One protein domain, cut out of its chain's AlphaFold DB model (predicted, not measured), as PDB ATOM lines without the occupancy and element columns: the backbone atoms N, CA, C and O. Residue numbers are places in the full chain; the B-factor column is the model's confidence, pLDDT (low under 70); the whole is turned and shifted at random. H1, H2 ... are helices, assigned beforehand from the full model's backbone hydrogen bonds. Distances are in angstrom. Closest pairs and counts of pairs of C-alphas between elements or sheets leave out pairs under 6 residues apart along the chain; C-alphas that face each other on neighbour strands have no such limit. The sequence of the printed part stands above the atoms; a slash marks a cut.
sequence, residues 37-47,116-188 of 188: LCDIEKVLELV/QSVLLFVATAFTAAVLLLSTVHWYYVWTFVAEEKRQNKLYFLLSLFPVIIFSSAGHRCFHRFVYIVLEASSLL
ATOM      1  N   LEU A  37     179.315 126.980 165.938       42.97
ATOM      2  CA  LEU A  37     179.613 125.558 166.169       42.97
ATOM      3  C   LEU A  37     178.453 124.618 165.825       42.97
ATOM      4  O   LEU A  37     178.697 123.440 165.587       42.97
ATOM      5  N   CYS A  38     177.213 125.109 165.781       45.72
ATOM      6  CA  CYS A  38     176.070 124.253 165.459       45.72
ATOM      7  C   CYS A  38     175.936 123.966 163.949       45.72
ATOM      8  O   CYS A  38     175.213 123.050 163.569       45.72
ATOM      9  N   ASP A  39     176.650 124.718 163.102       42.91
ATOM     10  CA  ASP A  39     176.618 124.585 161.637       42.91
ATOM     11  C   ASP A  39     177.789 123.743 161.082       42.91
ATOM     12  O   ASP A  39     177.703 123.141 160.015       42.91
ATOM     13  N   ILE A  40     178.901 123.630 161.823       47.12
ATOM     14  CA  ILE A  40     180.130 122.987 161.311       47.12
ATOM     15  C   ILE A  40     180.019 121.452 161.275       47.12
ATOM     16  O   ILE A  40     180.718 120.805 160.497       47.12
ATOM     17  N   GLU A  41     179.108 120.843 162.041       48.28
ATOM     18  CA  GLU A  41     178.956 119.377 162.063       48.28
ATOM     19  C   GLU A  41     178.430 118.819 160.726       48.28
ATOM     20  O   GLU A  41     178.707 117.677 160.383       48.28
ATOM     21  N   LYS A  42     177.766 119.646 159.904       42.66
ATOM     22  CA  LYS A  42     177.344 119.267 158.544       42.66
ATOM     23  C   LYS A  42     178.415 119.476 157.474       42.66
ATOM     24  O   LYS A  42     178.301 118.905 156.395       42.66
ATOM     25  N   VAL A  43     179.446 120.270 157.757       39.75
ATOM     26  CA  VAL A  43     180.571 120.492 156.831       39.75
ATOM     27  C   VAL A  43     181.620 119.386 156.972       39.75
ATOM     28  O   VAL A  43     182.312 119.071 156.009       39.75
ATOM     29  N   LEU A  44     181.711 118.752 158.146       40.34
ATOM     30  CA  LEU A  44     182.710 117.716 158.415       40.34
ATOM     31  C   LEU A  44     182.352 116.334 157.832       40.34
ATOM     32  O   LEU A  44     183.260 115.552 157.584       40.34
ATOM     33  N   GLU A  45     181.076 116.048 157.551       42.88
ATOM     34  CA  GLU A  45     180.673 114.796 156.880       42.88
ATOM     35  C   GLU A  45     180.845 114.817 155.351       42.88
ATOM     36  O   GLU A  45     180.705 113.780 154.712       42.88
ATOM     37  N   LEU A  46     181.167 115.969 154.750       39.56
ATOM     38  CA  LEU A  46     181.421 116.071 153.304       39.56
ATOM     39  C   LEU A  46     182.914 116.037 152.940       39.56
ATOM     40  O   LEU A  46     183.261 116.123 151.763       39.56
ATOM     41  N   VAL A  47     183.799 115.941 153.935       39.34
ATOM     42  CA  VAL A  47     185.239 115.770 153.730       39.34
ATOM     43  C   VAL A  47     185.565 114.311 154.019       39.34
ATOM     44  O   VAL A  47     185.825 113.933 155.161       39.34
ATOM     45  N   GLN A 116     180.124 134.958 187.094       75.81
ATOM     46  CA  GLN A 116     179.993 134.218 185.837       75.81
ATOM     47  C   GLN A 116     178.677 133.442 185.751       75.81
ATOM     48  O   GLN A 116     178.044 133.460 184.695       75.81
ATOM     49  N   SER A 117     178.238 132.810 186.843       74.94
ATOM     50  CA  SER A 117     176.963 132.084 186.860       74.94
ATOM     51  C   SER A 117     175.769 133.025 186.682       74.94
ATOM     52  O   SER A 117     174.877 132.729 185.891       74.94
ATOM     53  N   VAL A 118     175.787 134.201 187.318       80.19
ATOM     54  CA  VAL A 118     174.723 135.206 187.161       80.19
ATOM     55  C   VAL A 118     174.678 135.753 185.731       80.19
ATOM     56  O   VAL A 118     173.597 135.859 185.156       80.19
ATOM     57  N   LEU A 119     175.826 136.049 185.113       78.19
ATOM     58  CA  LEU A 119     175.871 136.514 183.721       78.19
ATOM     59  C   LEU A 119     175.367 135.451 182.737       78.19
ATOM     60  O   LEU A 119     174.646 135.786 181.797       78.19
ATOM     61  N   LEU A 120     175.708 134.180 182.969       77.31
ATOM     62  CA  LEU A 120     175.161 133.059 182.204       77.31
ATOM     63  C   LEU A 120     173.644 132.995 182.358       77.31
ATOM     64  O   LEU A 120     172.938 132.992 181.354       77.31
ATOM     65  N   PHE A 121     173.135 133.031 183.590       80.31
ATOM     66  CA  PHE A 121     171.701 132.991 183.856       80.31
ATOM     67  C   PHE A 121     170.956 134.133 183.152       80.31
ATOM     68  O   PHE A 121     169.994 133.886 182.426       80.31
ATOM     69  N   VAL A 122     171.448 135.370 183.261       82.81
ATOM     70  CA  VAL A 122     170.859 136.536 182.585       82.81
ATOM     71  C   VAL A 122     170.884 136.376 181.062       82.81
ATOM     72  O   VAL A 122     169.878 136.638 180.406       82.81
ATOM     73  N   ALA A 123     171.988 135.890 180.486       80.50
ATOM     74  CA  ALA A 123     172.080 135.639 179.048       80.50
ATOM     75  C   ALA A 123     171.087 134.559 178.580       80.50
ATOM     76  O   ALA A 123     170.465 134.708 177.522       80.50
ATOM     77  N   THR A 124     170.893 133.496 179.369       79.00
ATOM     78  CA  THR A 124     169.904 132.449 179.065       79.00
ATOM     79  C   THR A 124     168.475 132.971 179.142       79.00
ATOM     80  O   THR A 124     167.703 132.758 178.209       79.00
ATOM     81  N   ALA A 125     168.140 133.717 180.198       82.00
ATOM     82  CA  ALA A 125     166.823 134.305 180.387       82.00
ATOM     83  C   ALA A 125     166.498 135.307 179.273       82.00
ATOM     84  O   ALA A 125     165.401 135.288 178.721       82.00
ATOM     85  N   PHE A 126     167.473 136.130 178.882       85.38
ATOM     86  CA  PHE A 126     167.324 137.066 177.773       85.38
ATOM     87  C   PHE A 126     167.091 136.340 176.444       85.38
ATOM     88  O   PHE A 126     166.187 136.695 175.692       85.38
ATOM     89  N   THR A 127     167.851 135.275 176.175       81.56
ATOM     90  CA  THR A 127     167.677 134.470 174.959       81.56
ATOM     91  C   THR A 127     166.304 133.792 174.938       81.56
ATOM     92  O   THR A 127     165.620 133.825 173.918       81.56
ATOM     93  N   ALA A 128     165.851 133.243 176.070       79.31
ATOM     94  CA  ALA A 128     164.513 132.673 176.209       79.31
ATOM     95  C   ALA A 128     163.414 133.725 175.980       79.31
ATOM     96  O   ALA A 128     162.454 133.460 175.259       79.31
ATOM     97  N   ALA A 129     163.573 134.935 176.520       85.56
ATOM     98  CA  ALA A 129     162.635 136.034 176.310       85.56
ATOM     99  C   ALA A 129     162.543 136.441 174.830       85.56
ATOM    100  O   ALA A 129     161.441 136.602 174.313       85.56
ATOM    101  N   VAL A 130     163.677 136.545 174.128       83.81
ATOM    102  CA  VAL A 130     163.706 136.842 172.683       83.81
ATOM    103  C   VAL A 130     163.016 135.737 171.876       83.81
ATOM    104  O   VAL A 130     162.266 136.039 170.947       83.81
ATOM    105  N   LEU A 131     163.202 134.464 172.247       78.81
ATOM    106  CA  LEU A 131     162.513 133.338 171.605       78.81
ATOM    107  C   LEU A 131     160.996 133.376 171.836       78.81
ATOM    108  O   LEU A 131     160.227 133.170 170.894       78.81
ATOM    109  N   LEU A 132     160.548 133.688 173.055       84.31
ATOM    110  CA  LEU A 132     159.124 133.863 173.357       84.31
ATOM    111  C   LEU A 132     158.528 135.035 172.575       84.31
ATOM    112  O   LEU A 132     157.473 134.880 171.965       84.31
ATOM    113  N   LEU A 133     159.218 136.176 172.526       85.12
ATOM    114  CA  LEU A 133     158.758 137.356 171.795       85.12
ATOM    115  C   LEU A 133     158.646 137.076 170.290       85.12
ATOM    116  O   LEU A 133     157.655 137.447 169.664       85.12
ATOM    117  N   SER A 134     159.621 136.351 169.735       83.38
ATOM    118  CA  SER A 134     159.586 135.858 168.355       83.38
ATOM    119  C   SER A 134     158.373 134.951 168.109       83.38
ATOM    120  O   SER A 134     157.655 135.125 167.128       83.38
ATOM    121  N   THR A 135     158.070 134.045 169.044       83.38
ATOM    122  CA  THR A 135     156.917 133.129 168.960       83.38
ATOM    123  C   THR A 135     155.576 133.862 169.076       83.38
ATOM    124  O   THR A 135     154.619 133.526 168.384       83.38
ATOM    125  N   VAL A 136     155.488 134.893 169.918       90.19
ATOM    126  CA  VAL A 136     154.280 135.725 170.041       90.19
ATOM    127  C   VAL A 136     154.060 136.541 168.771       90.19
ATOM    128  O   VAL A 136     152.945 136.580 168.253       90.19
ATOM    129  N   HIS A 137     155.119 137.154 168.235       88.81
ATOM    130  CA  HIS A 137     155.044 137.871 166.964       88.81
ATOM    131  C   HIS A 137     154.607 136.934 165.832       88.81
ATOM    132  O   HIS A 137     153.726 137.281 165.045       88.81
ATOM    133  N   TRP A 138     155.151 135.714 165.816       83.38
ATOM    134  CA  TRP A 138     154.743 134.652 164.906       83.38
ATOM    135  C   TRP A 138     153.248 134.358 164.977       83.38
ATOM    136  O   TRP A 138     152.556 134.346 163.960       83.38
ATOM    137  N   TYR A 139     152.751 134.136 166.193       87.19
ATOM    138  CA  TYR A 139     151.351 133.833 166.442       87.19
ATOM    139  C   TYR A 139     150.440 134.968 165.970       87.19
ATOM    140  O   TYR A 139     149.429 134.707 165.328       87.19
ATOM    141  N   TYR A 140     150.831 136.221 166.205       89.50
ATOM    142  CA  TYR A 140     150.045 137.378 165.784       89.50
ATOM    143  C   TYR A 140     149.946 137.496 164.256       89.50
ATOM    144  O   TYR A 140     148.864 137.718 163.712       89.50
ATOM    145  N   VAL A 141     151.064 137.291 163.549       86.62
ATOM    146  CA  VAL A 141     151.079 137.240 162.077       86.62
ATOM    147  C   VAL A 141     150.199 136.094 161.581       86.62
ATOM    148  O   VAL A 141     149.430 136.267 160.639       86.62
ATOM    149  N   TRP A 142     150.256 134.939 162.244       82.44
ATOM    150  CA  TRP A 142     149.438 133.782 161.902       82.44
ATOM    151  C   TRP A 142     147.938 134.060 162.060       82.44
ATOM    152  O   TRP A 142     147.167 133.773 161.145       82.44
ATOM    153  N   THR A 143     147.524 134.673 163.173       84.38
ATOM    154  CA  THR A 143     146.122 135.055 163.399       84.38
ATOM    155  C   THR A 143     145.656 136.115 162.407       84.38
ATOM    156  O   THR A 143     144.550 136.015 161.887       84.38
ATOM    157  N   PHE A 144     146.513 137.084 162.072       85.12
ATOM    158  CA  PHE A 144     146.186 138.124 161.099       85.12
ATOM    159  C   PHE A 144     145.946 137.536 159.700       85.12
ATOM    160  O   PHE A 144     144.950 137.847 159.050       85.12
ATOM    161  N   VAL A 145     146.814 136.617 159.263       81.88
ATOM    162  CA  VAL A 145     146.675 135.926 157.971       81.88
ATOM    163  C   VAL A 145     145.452 134.999 157.942       81.88
ATOM    164  O   VAL A 145     144.874 134.789 156.878       81.88
ATOM    165  N   ALA A 146     145.046 134.438 159.084       79.00
ATOM    166  CA  ALA A 146     143.864 133.581 159.167       79.00
ATOM    167  C   ALA A 146     142.542 134.360 159.005       79.00
ATOM    168  O   ALA A 146     141.583 133.813 158.456       79.00
ATOM    169  N   GLU A 147     142.495 135.619 159.451       80.81
ATOM    170  CA  GLU A 147     141.299 136.473 159.402       80.81
ATOM    171  C   GLU A 147     141.042 137.044 157.990       80.81
ATOM    172  O   GLU A 147     139.896 137.187 157.550       80.81
ATOM    173  N   GLU A 148     142.102 137.331 157.225       81.94
ATOM    174  CA  GLU A 148     141.979 137.796 155.844       81.94
ATOM    175  C   GLU A 148     141.562 136.645 154.910       81.94
ATOM    176  O   GLU A 148     142.361 135.826 154.462       81.94
ATOM    177  N   LYS A 149     140.269 136.612 154.547       65.94
ATOM    178  CA  LYS A 149     139.611 135.619 153.663       65.94
ATOM    179  C   LYS A 149     140.253 135.373 152.278       65.94
ATOM    180  O   LYS A 149     139.731 134.563 151.508       65.94
ATOM    181  N   ARG A 150     141.374 136.009 151.920       60.38
ATOM    182  CA  ARG A 150     142.167 135.665 150.729       60.38
ATOM    183  C   ARG A 150     143.145 134.535 151.059       60.38
ATOM    184  O   ARG A 150     144.325 134.749 151.310       60.38
ATOM    185  N   GLN A 151     142.640 133.307 150.982       58.06
ATOM    186  CA  GLN A 151     143.398 132.058 151.102       58.06
ATOM    187  C   GLN A 151     144.435 131.880 149.979       58.06
ATOM    188  O   GLN A 151     144.261 131.050 149.086       58.06
ATOM    189  N   ASN A 152     145.546 132.614 150.011       66.88
ATOM    190  CA  ASN A 152     146.714 132.217 149.239       66.88
ATOM    191  C   ASN A 152     147.626 131.367 150.132       66.88
ATOM    192  O   ASN A 152     148.373 131.887 150.961       66.88
ATOM    193  N   LYS A 153     147.554 130.040 149.949       71.00
ATOM    194  CA  LYS A 153     148.326 129.025 150.697       71.00
ATOM    195  C   LYS A 153     149.841 129.283 150.700       71.00
ATOM    196  O   LYS A 153     150.548 128.765 151.561       71.00
ATOM    197  N   LEU A 154     150.337 130.091 149.761       79.56
ATOM    198  CA  LEU A 154     151.753 130.406 149.619       79.56
ATOM    199  C   LEU A 154     152.319 131.230 150.791       79.56
ATOM    200  O   LEU A 154     153.424 130.939 151.243       79.56
ATOM    201  N   TYR A 155     151.572 132.200 151.331       72.44
ATOM    202  CA  TYR A 155     152.064 133.032 152.445       72.44
ATOM    203  C   TYR A 155     152.208 132.233 153.739       72.44
ATOM    204  O   TYR A 155     153.154 132.438 154.498       72.44
ATOM    205  N   PHE A 156     151.323 131.259 153.944       73.00
ATOM    206  CA  PHE A 156     151.396 130.351 155.080       73.00
ATOM    207  C   PHE A 156     152.682 129.515 155.053       73.00
ATOM    208  O   PHE A 156     153.397 129.441 156.049       73.00
ATOM    209  N   LEU A 157     153.017 128.940 153.894       76.31
ATOM    210  CA  LEU A 157     154.227 128.133 153.702       76.31
ATOM    211  C   LEU A 157     155.512 128.955 153.827       76.31
ATOM    212  O   LEU A 157     156.461 128.504 154.467       76.31
ATOM    213  N   LEU A 158     155.530 130.164 153.258       81.00
ATOM    214  CA  LEU A 158     156.680 131.062 153.354       81.00
ATOM    215  C   LEU A 158     156.953 131.453 154.808       81.00
ATOM    216  O   LEU A 158     158.104 131.564 155.225       81.00
ATOM    217  N   SER A 159     155.879 131.607 155.580       74.75
ATOM    218  CA  SER A 159     155.972 131.878 156.997       74.75
ATOM    219  C   SER A 159     156.495 130.640 157.767       74.75
ATOM    220  O   SER A 159     157.433 130.723 158.553       74.75
ATOM    221  N   LEU A 160     155.994 129.435 157.499       77.44
ATOM    222  CA  LEU A 160     156.389 128.251 158.273       77.44
ATOM    223  C   LEU A 160     157.882 127.880 158.134       77.44
ATOM    224  O   LEU A 160     158.452 127.254 159.029       77.44
ATOM    225  N   PHE A 161     158.520 128.263 157.026       78.88
ATOM    226  CA  PHE A 161     159.893 127.889 156.679       78.88
ATOM    227  C   PHE A 161     160.946 128.274 157.741       78.88
ATOM    228  O   PHE A 161     161.657 127.383 158.215       78.88
ATOM    229  N   PRO A 162     161.045 129.540 158.196       72.56
ATOM    230  CA  PRO A 162     161.957 129.918 159.272       72.56
ATOM    231  C   PRO A 162     161.683 129.163 160.574       72.56
ATOM    232  O   PRO A 162     162.631 128.725 161.216       72.56
ATOM    233  N   VAL A 163     160.420 128.938 160.954       74.44
ATOM    234  CA  VAL A 163     160.085 128.229 162.205       74.44
ATOM    235  C   VAL A 163     160.597 126.790 162.185       74.44
ATOM    236  O   VAL A 163     161.126 126.309 163.186       74.44
ATOM    237  N   ILE A 164     160.514 126.108 161.041       76.81
ATOM    238  CA  ILE A 164     161.032 124.742 160.891       76.81
ATOM    239  C   ILE A 164     162.567 124.723 160.974       76.81
ATOM    240  O   ILE A 164     163.142 123.840 161.617       76.81
ATOM    241  N   ILE A 165     163.243 125.709 160.377       75.69
ATOM    242  CA  ILE A 165     164.706 125.842 160.453       75.69
ATOM    243  C   ILE A 165     165.140 126.124 161.897       75.69
ATOM    244  O   ILE A 165     166.012 125.437 162.424       75.69
ATOM    245  N   PHE A 166     164.484 127.069 162.572       70.00
ATOM    246  CA  PHE A 166     164.773 127.401 163.966       70.00
ATOM    247  C   PHE A 166     164.444 126.258 164.924       70.00
ATOM    248  O   PHE A 166     165.194 126.040 165.865       70.00
ATOM    249  N   SER A 167     163.381 125.492 164.686       74.94
ATOM    250  CA  SER A 167     163.038 124.334 165.516       74.94
ATOM    251  C   SER A 167     164.051 123.197 165.344       74.94
ATOM    252  O   SER A 167     164.577 122.666 166.322       74.94
ATOM    253  N   SER A 168     164.412 122.863 164.102       77.69
ATOM    254  CA  SER A 168     165.325 121.749 163.812       77.69
ATOM    255  C   SER A 168     166.789 122.037 164.167       77.69
ATOM    256  O   SER A 168     167.486 121.144 164.656       77.69
ATOM    257  N   ALA A 169     167.263 123.270 163.960       73.81
ATOM    258  CA  ALA A 169     168.588 123.697 164.406       73.81
ATOM    259  C   ALA A 169     168.586 123.997 165.911       73.81
ATOM    260  O   ALA A 169     169.438 123.509 166.652       73.81
ATOM    261  N   GLY A 170     167.576 124.732 166.379       75.00
ATOM    262  CA  GLY A 170     167.453 125.172 167.760       75.00
ATOM    263  C   GLY A 170     167.353 124.018 168.741       75.00
ATOM    264  O   GLY A 170     168.039 124.062 169.750       75.00
ATOM    265  N   HIS A 171     166.608 122.949 168.447       74.06
ATOM    266  CA  HIS A 171     166.454 121.836 169.391       74.06
ATOM    267  C   HIS A 171     167.785 121.136 169.713       74.06
ATOM    268  O   HIS A 171     168.077 120.861 170.877       74.06
ATOM    269  N   ARG A 172     168.639 120.901 168.706       76.06
ATOM    270  CA  ARG A 172     169.954 120.269 168.917       76.06
ATOM    271  C   ARG A 172     170.911 121.181 169.682       76.06
ATOM    272  O   ARG A 172     171.568 120.720 170.616       76.06
ATOM    273  N   CYS A 173     170.956 122.470 169.342       69.19
ATOM    274  CA  CYS A 173     171.817 123.416 170.053       69.19
ATOM    275  C   CYS A 173     171.303 123.677 171.480       69.19
ATOM    276  O   CYS A 173     172.096 123.759 172.413       69.19
ATOM    277  N   PHE A 174     169.983 123.756 171.662       71.62
ATOM    278  CA  PHE A 174     169.338 124.018 172.944       71.62
ATOM    279  C   PHE A 174     169.519 122.849 173.907       71.62
ATOM    280  O   PHE A 174     169.931 123.071 175.038       71.62
ATOM    281  N   HIS A 175     169.319 121.606 173.460       76.62
ATOM    282  CA  HIS A 175     169.537 120.434 174.310       76.62
ATOM    283  C   HIS A 175     170.993 120.344 174.786       76.62
ATOM    284  O   HIS A 175     171.256 120.117 175.965       76.62
ATOM    285  N   ARG A 176     171.959 120.584 173.887       76.69
ATOM    286  CA  ARG A 176     173.386 120.572 174.236       76.69
ATOM    287  C   ARG A 176     173.755 121.729 175.167       76.69
ATOM    288  O   ARG A 176     174.541 121.539 176.086       76.69
ATOM    289  N   PHE A 177     173.163 122.903 174.962       70.75
ATOM    290  CA  PHE A 177     173.361 124.064 175.821       70.75
ATOM    291  C   PHE A 177     172.783 123.849 177.226       70.75
ATOM    292  O   PHE A 177     173.493 124.052 178.205       70.75
ATOM    293  N   VAL A 178     171.540 123.367 177.336       76.38
ATOM    294  CA  VAL A 178     170.907 123.020 178.620       76.38
ATOM    295  C   VAL A 178     171.717 121.957 179.350       76.38
ATOM    296  O   VAL A 178     171.959 122.107 180.542       76.38
ATOM    297  N   TYR A 179     172.202 120.934 178.642       79.25
ATOM    298  CA  TYR A 179     173.056 119.902 179.227       79.25
ATOM    299  C   TYR A 179     174.351 120.490 179.809       79.25
ATOM    300  O   TYR A 179     174.693 120.207 180.951       79.25
ATOM    301  N   ILE A 180     175.040 121.366 179.065       77.69
ATOM    302  CA  ILE A 180     176.261 122.038 179.547       77.69
ATOM    303  C   ILE A 180     175.966 122.907 180.777       77.69
ATOM    304  O   ILE A 180     176.746 122.905 181.726       77.69
ATOM    305  N   VAL A 181     174.851 123.643 180.774       69.25
ATOM    306  CA  VAL A 181     174.449 124.486 181.909       69.25
ATOM    307  C   VAL A 181     174.107 123.635 183.134       69.25
ATOM    308  O   VAL A 181     174.515 123.981 184.241       69.25
ATOM    309  N   LEU A 182     173.405 122.515 182.956       76.38
ATOM    310  CA  LEU A 182     173.027 121.605 184.038       76.38
ATOM    311  C   LEU A 182     174.255 120.919 184.654       76.38
ATOM    312  O   LEU A 182     174.387 120.873 185.876       76.38
ATOM    313  N   GLU A 183     175.182 120.455 183.814       80.06
ATOM    314  CA  GLU A 183     176.454 119.866 184.242       80.06
ATOM    315  C   GLU A 183     177.294 120.892 185.017       80.06
ATOM    316  O   GLU A 183     177.780 120.607 186.108       80.06
ATOM    317  N   ALA A 184     177.402 122.125 184.509       65.50
ATOM    318  CA  ALA A 184     178.115 123.204 185.191       65.50
ATOM    319  C   ALA A 184     177.464 123.591 186.530       65.50
ATOM    320  O   ALA A 184     178.172 123.919 187.477       65.50
ATOM    321  N   SER A 185     176.131 123.528 186.617       66.31
ATOM    322  CA  SER A 185     175.386 123.809 187.852       66.31
ATOM    323  C   SER A 185     175.549 122.702 188.894       66.31
ATOM    324  O   SER A 185     175.498 122.987 190.081       66.31
ATOM    325  N   SER A 186     175.759 121.455 188.464       76.00
ATOM    326  CA  SER A 186     175.932 120.296 189.356       76.00
ATOM    327  C   SER A 186     177.331 120.216 189.983       76.00
ATOM    328  O   SER A 186     177.542 119.453 190.921       76.00
ATOM    329  N   LEU A 187     178.294 120.970 189.443       73.25
ATOM    330  CA  LEU A 187     179.679 121.042 189.923       73.25
ATOM    331  C   LEU A 187     179.928 122.199 190.910       73.25
ATOM    332  O   LEU A 187     181.053 122.333 191.398       73.25
ATOM    333  N   LEU A 188     178.915 123.036 191.160       63.34
ATOM    334  CA  LEU A 188     178.926 124.129 192.138       63.34
ATOM    335  C   LEU A 188     178.291 123.684 193.457       63.34
ATOM    336  O   LEU A 188     178.823 124.109 194.506       63.34
TER     337      LEU A 188
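What this domain is: This is residues 37 to 47 and 116 to 188 of the 188 residues of an uncharacterized protein of Gongylonema pulchrum (UniProt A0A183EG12). Two long helices, H2 and the kinked H3, run opposite ways as a loose U, joined by a tight link. Residues 40 to 47, including short H1, stick out on H3's side. The 84 printed residues include named helices H1, H2, H3 in order and no named strand. The class is all helix, only just loose, close to extended; the radius of gyration of the C-alphas is 17.8 A and the spans are 56 by 39 by 15 A.

Where its parts are: Find H1 at residues 41 to 44. H2, residues 116 to 147, runs 46.9 A from C-alpha 116 at (179.993, 134.218, 185.837). H3, residues 153 to 186, kinks 35 degrees near residue 171 and runs 48.3 A to C-alpha 186 at (175.932, 120.296, 189.356).

How they stand to each other: H2 and H3 are close but not clearly touching, at a shallow tilt of 18 degrees; their closest C-alphas, Val 145 and Phe 156, are 7.9 A apart. H1 is apart from both. Every O i to N i+4 pair is within hydrogen-bond range in H2, 27 of 30 in H3.

The domain as a whole: Residues 48 to 115 are cut out; C-alphas 47 and 116 are 37.4 A apart. Residues 37 to 47, among others, have pLDDT under 70.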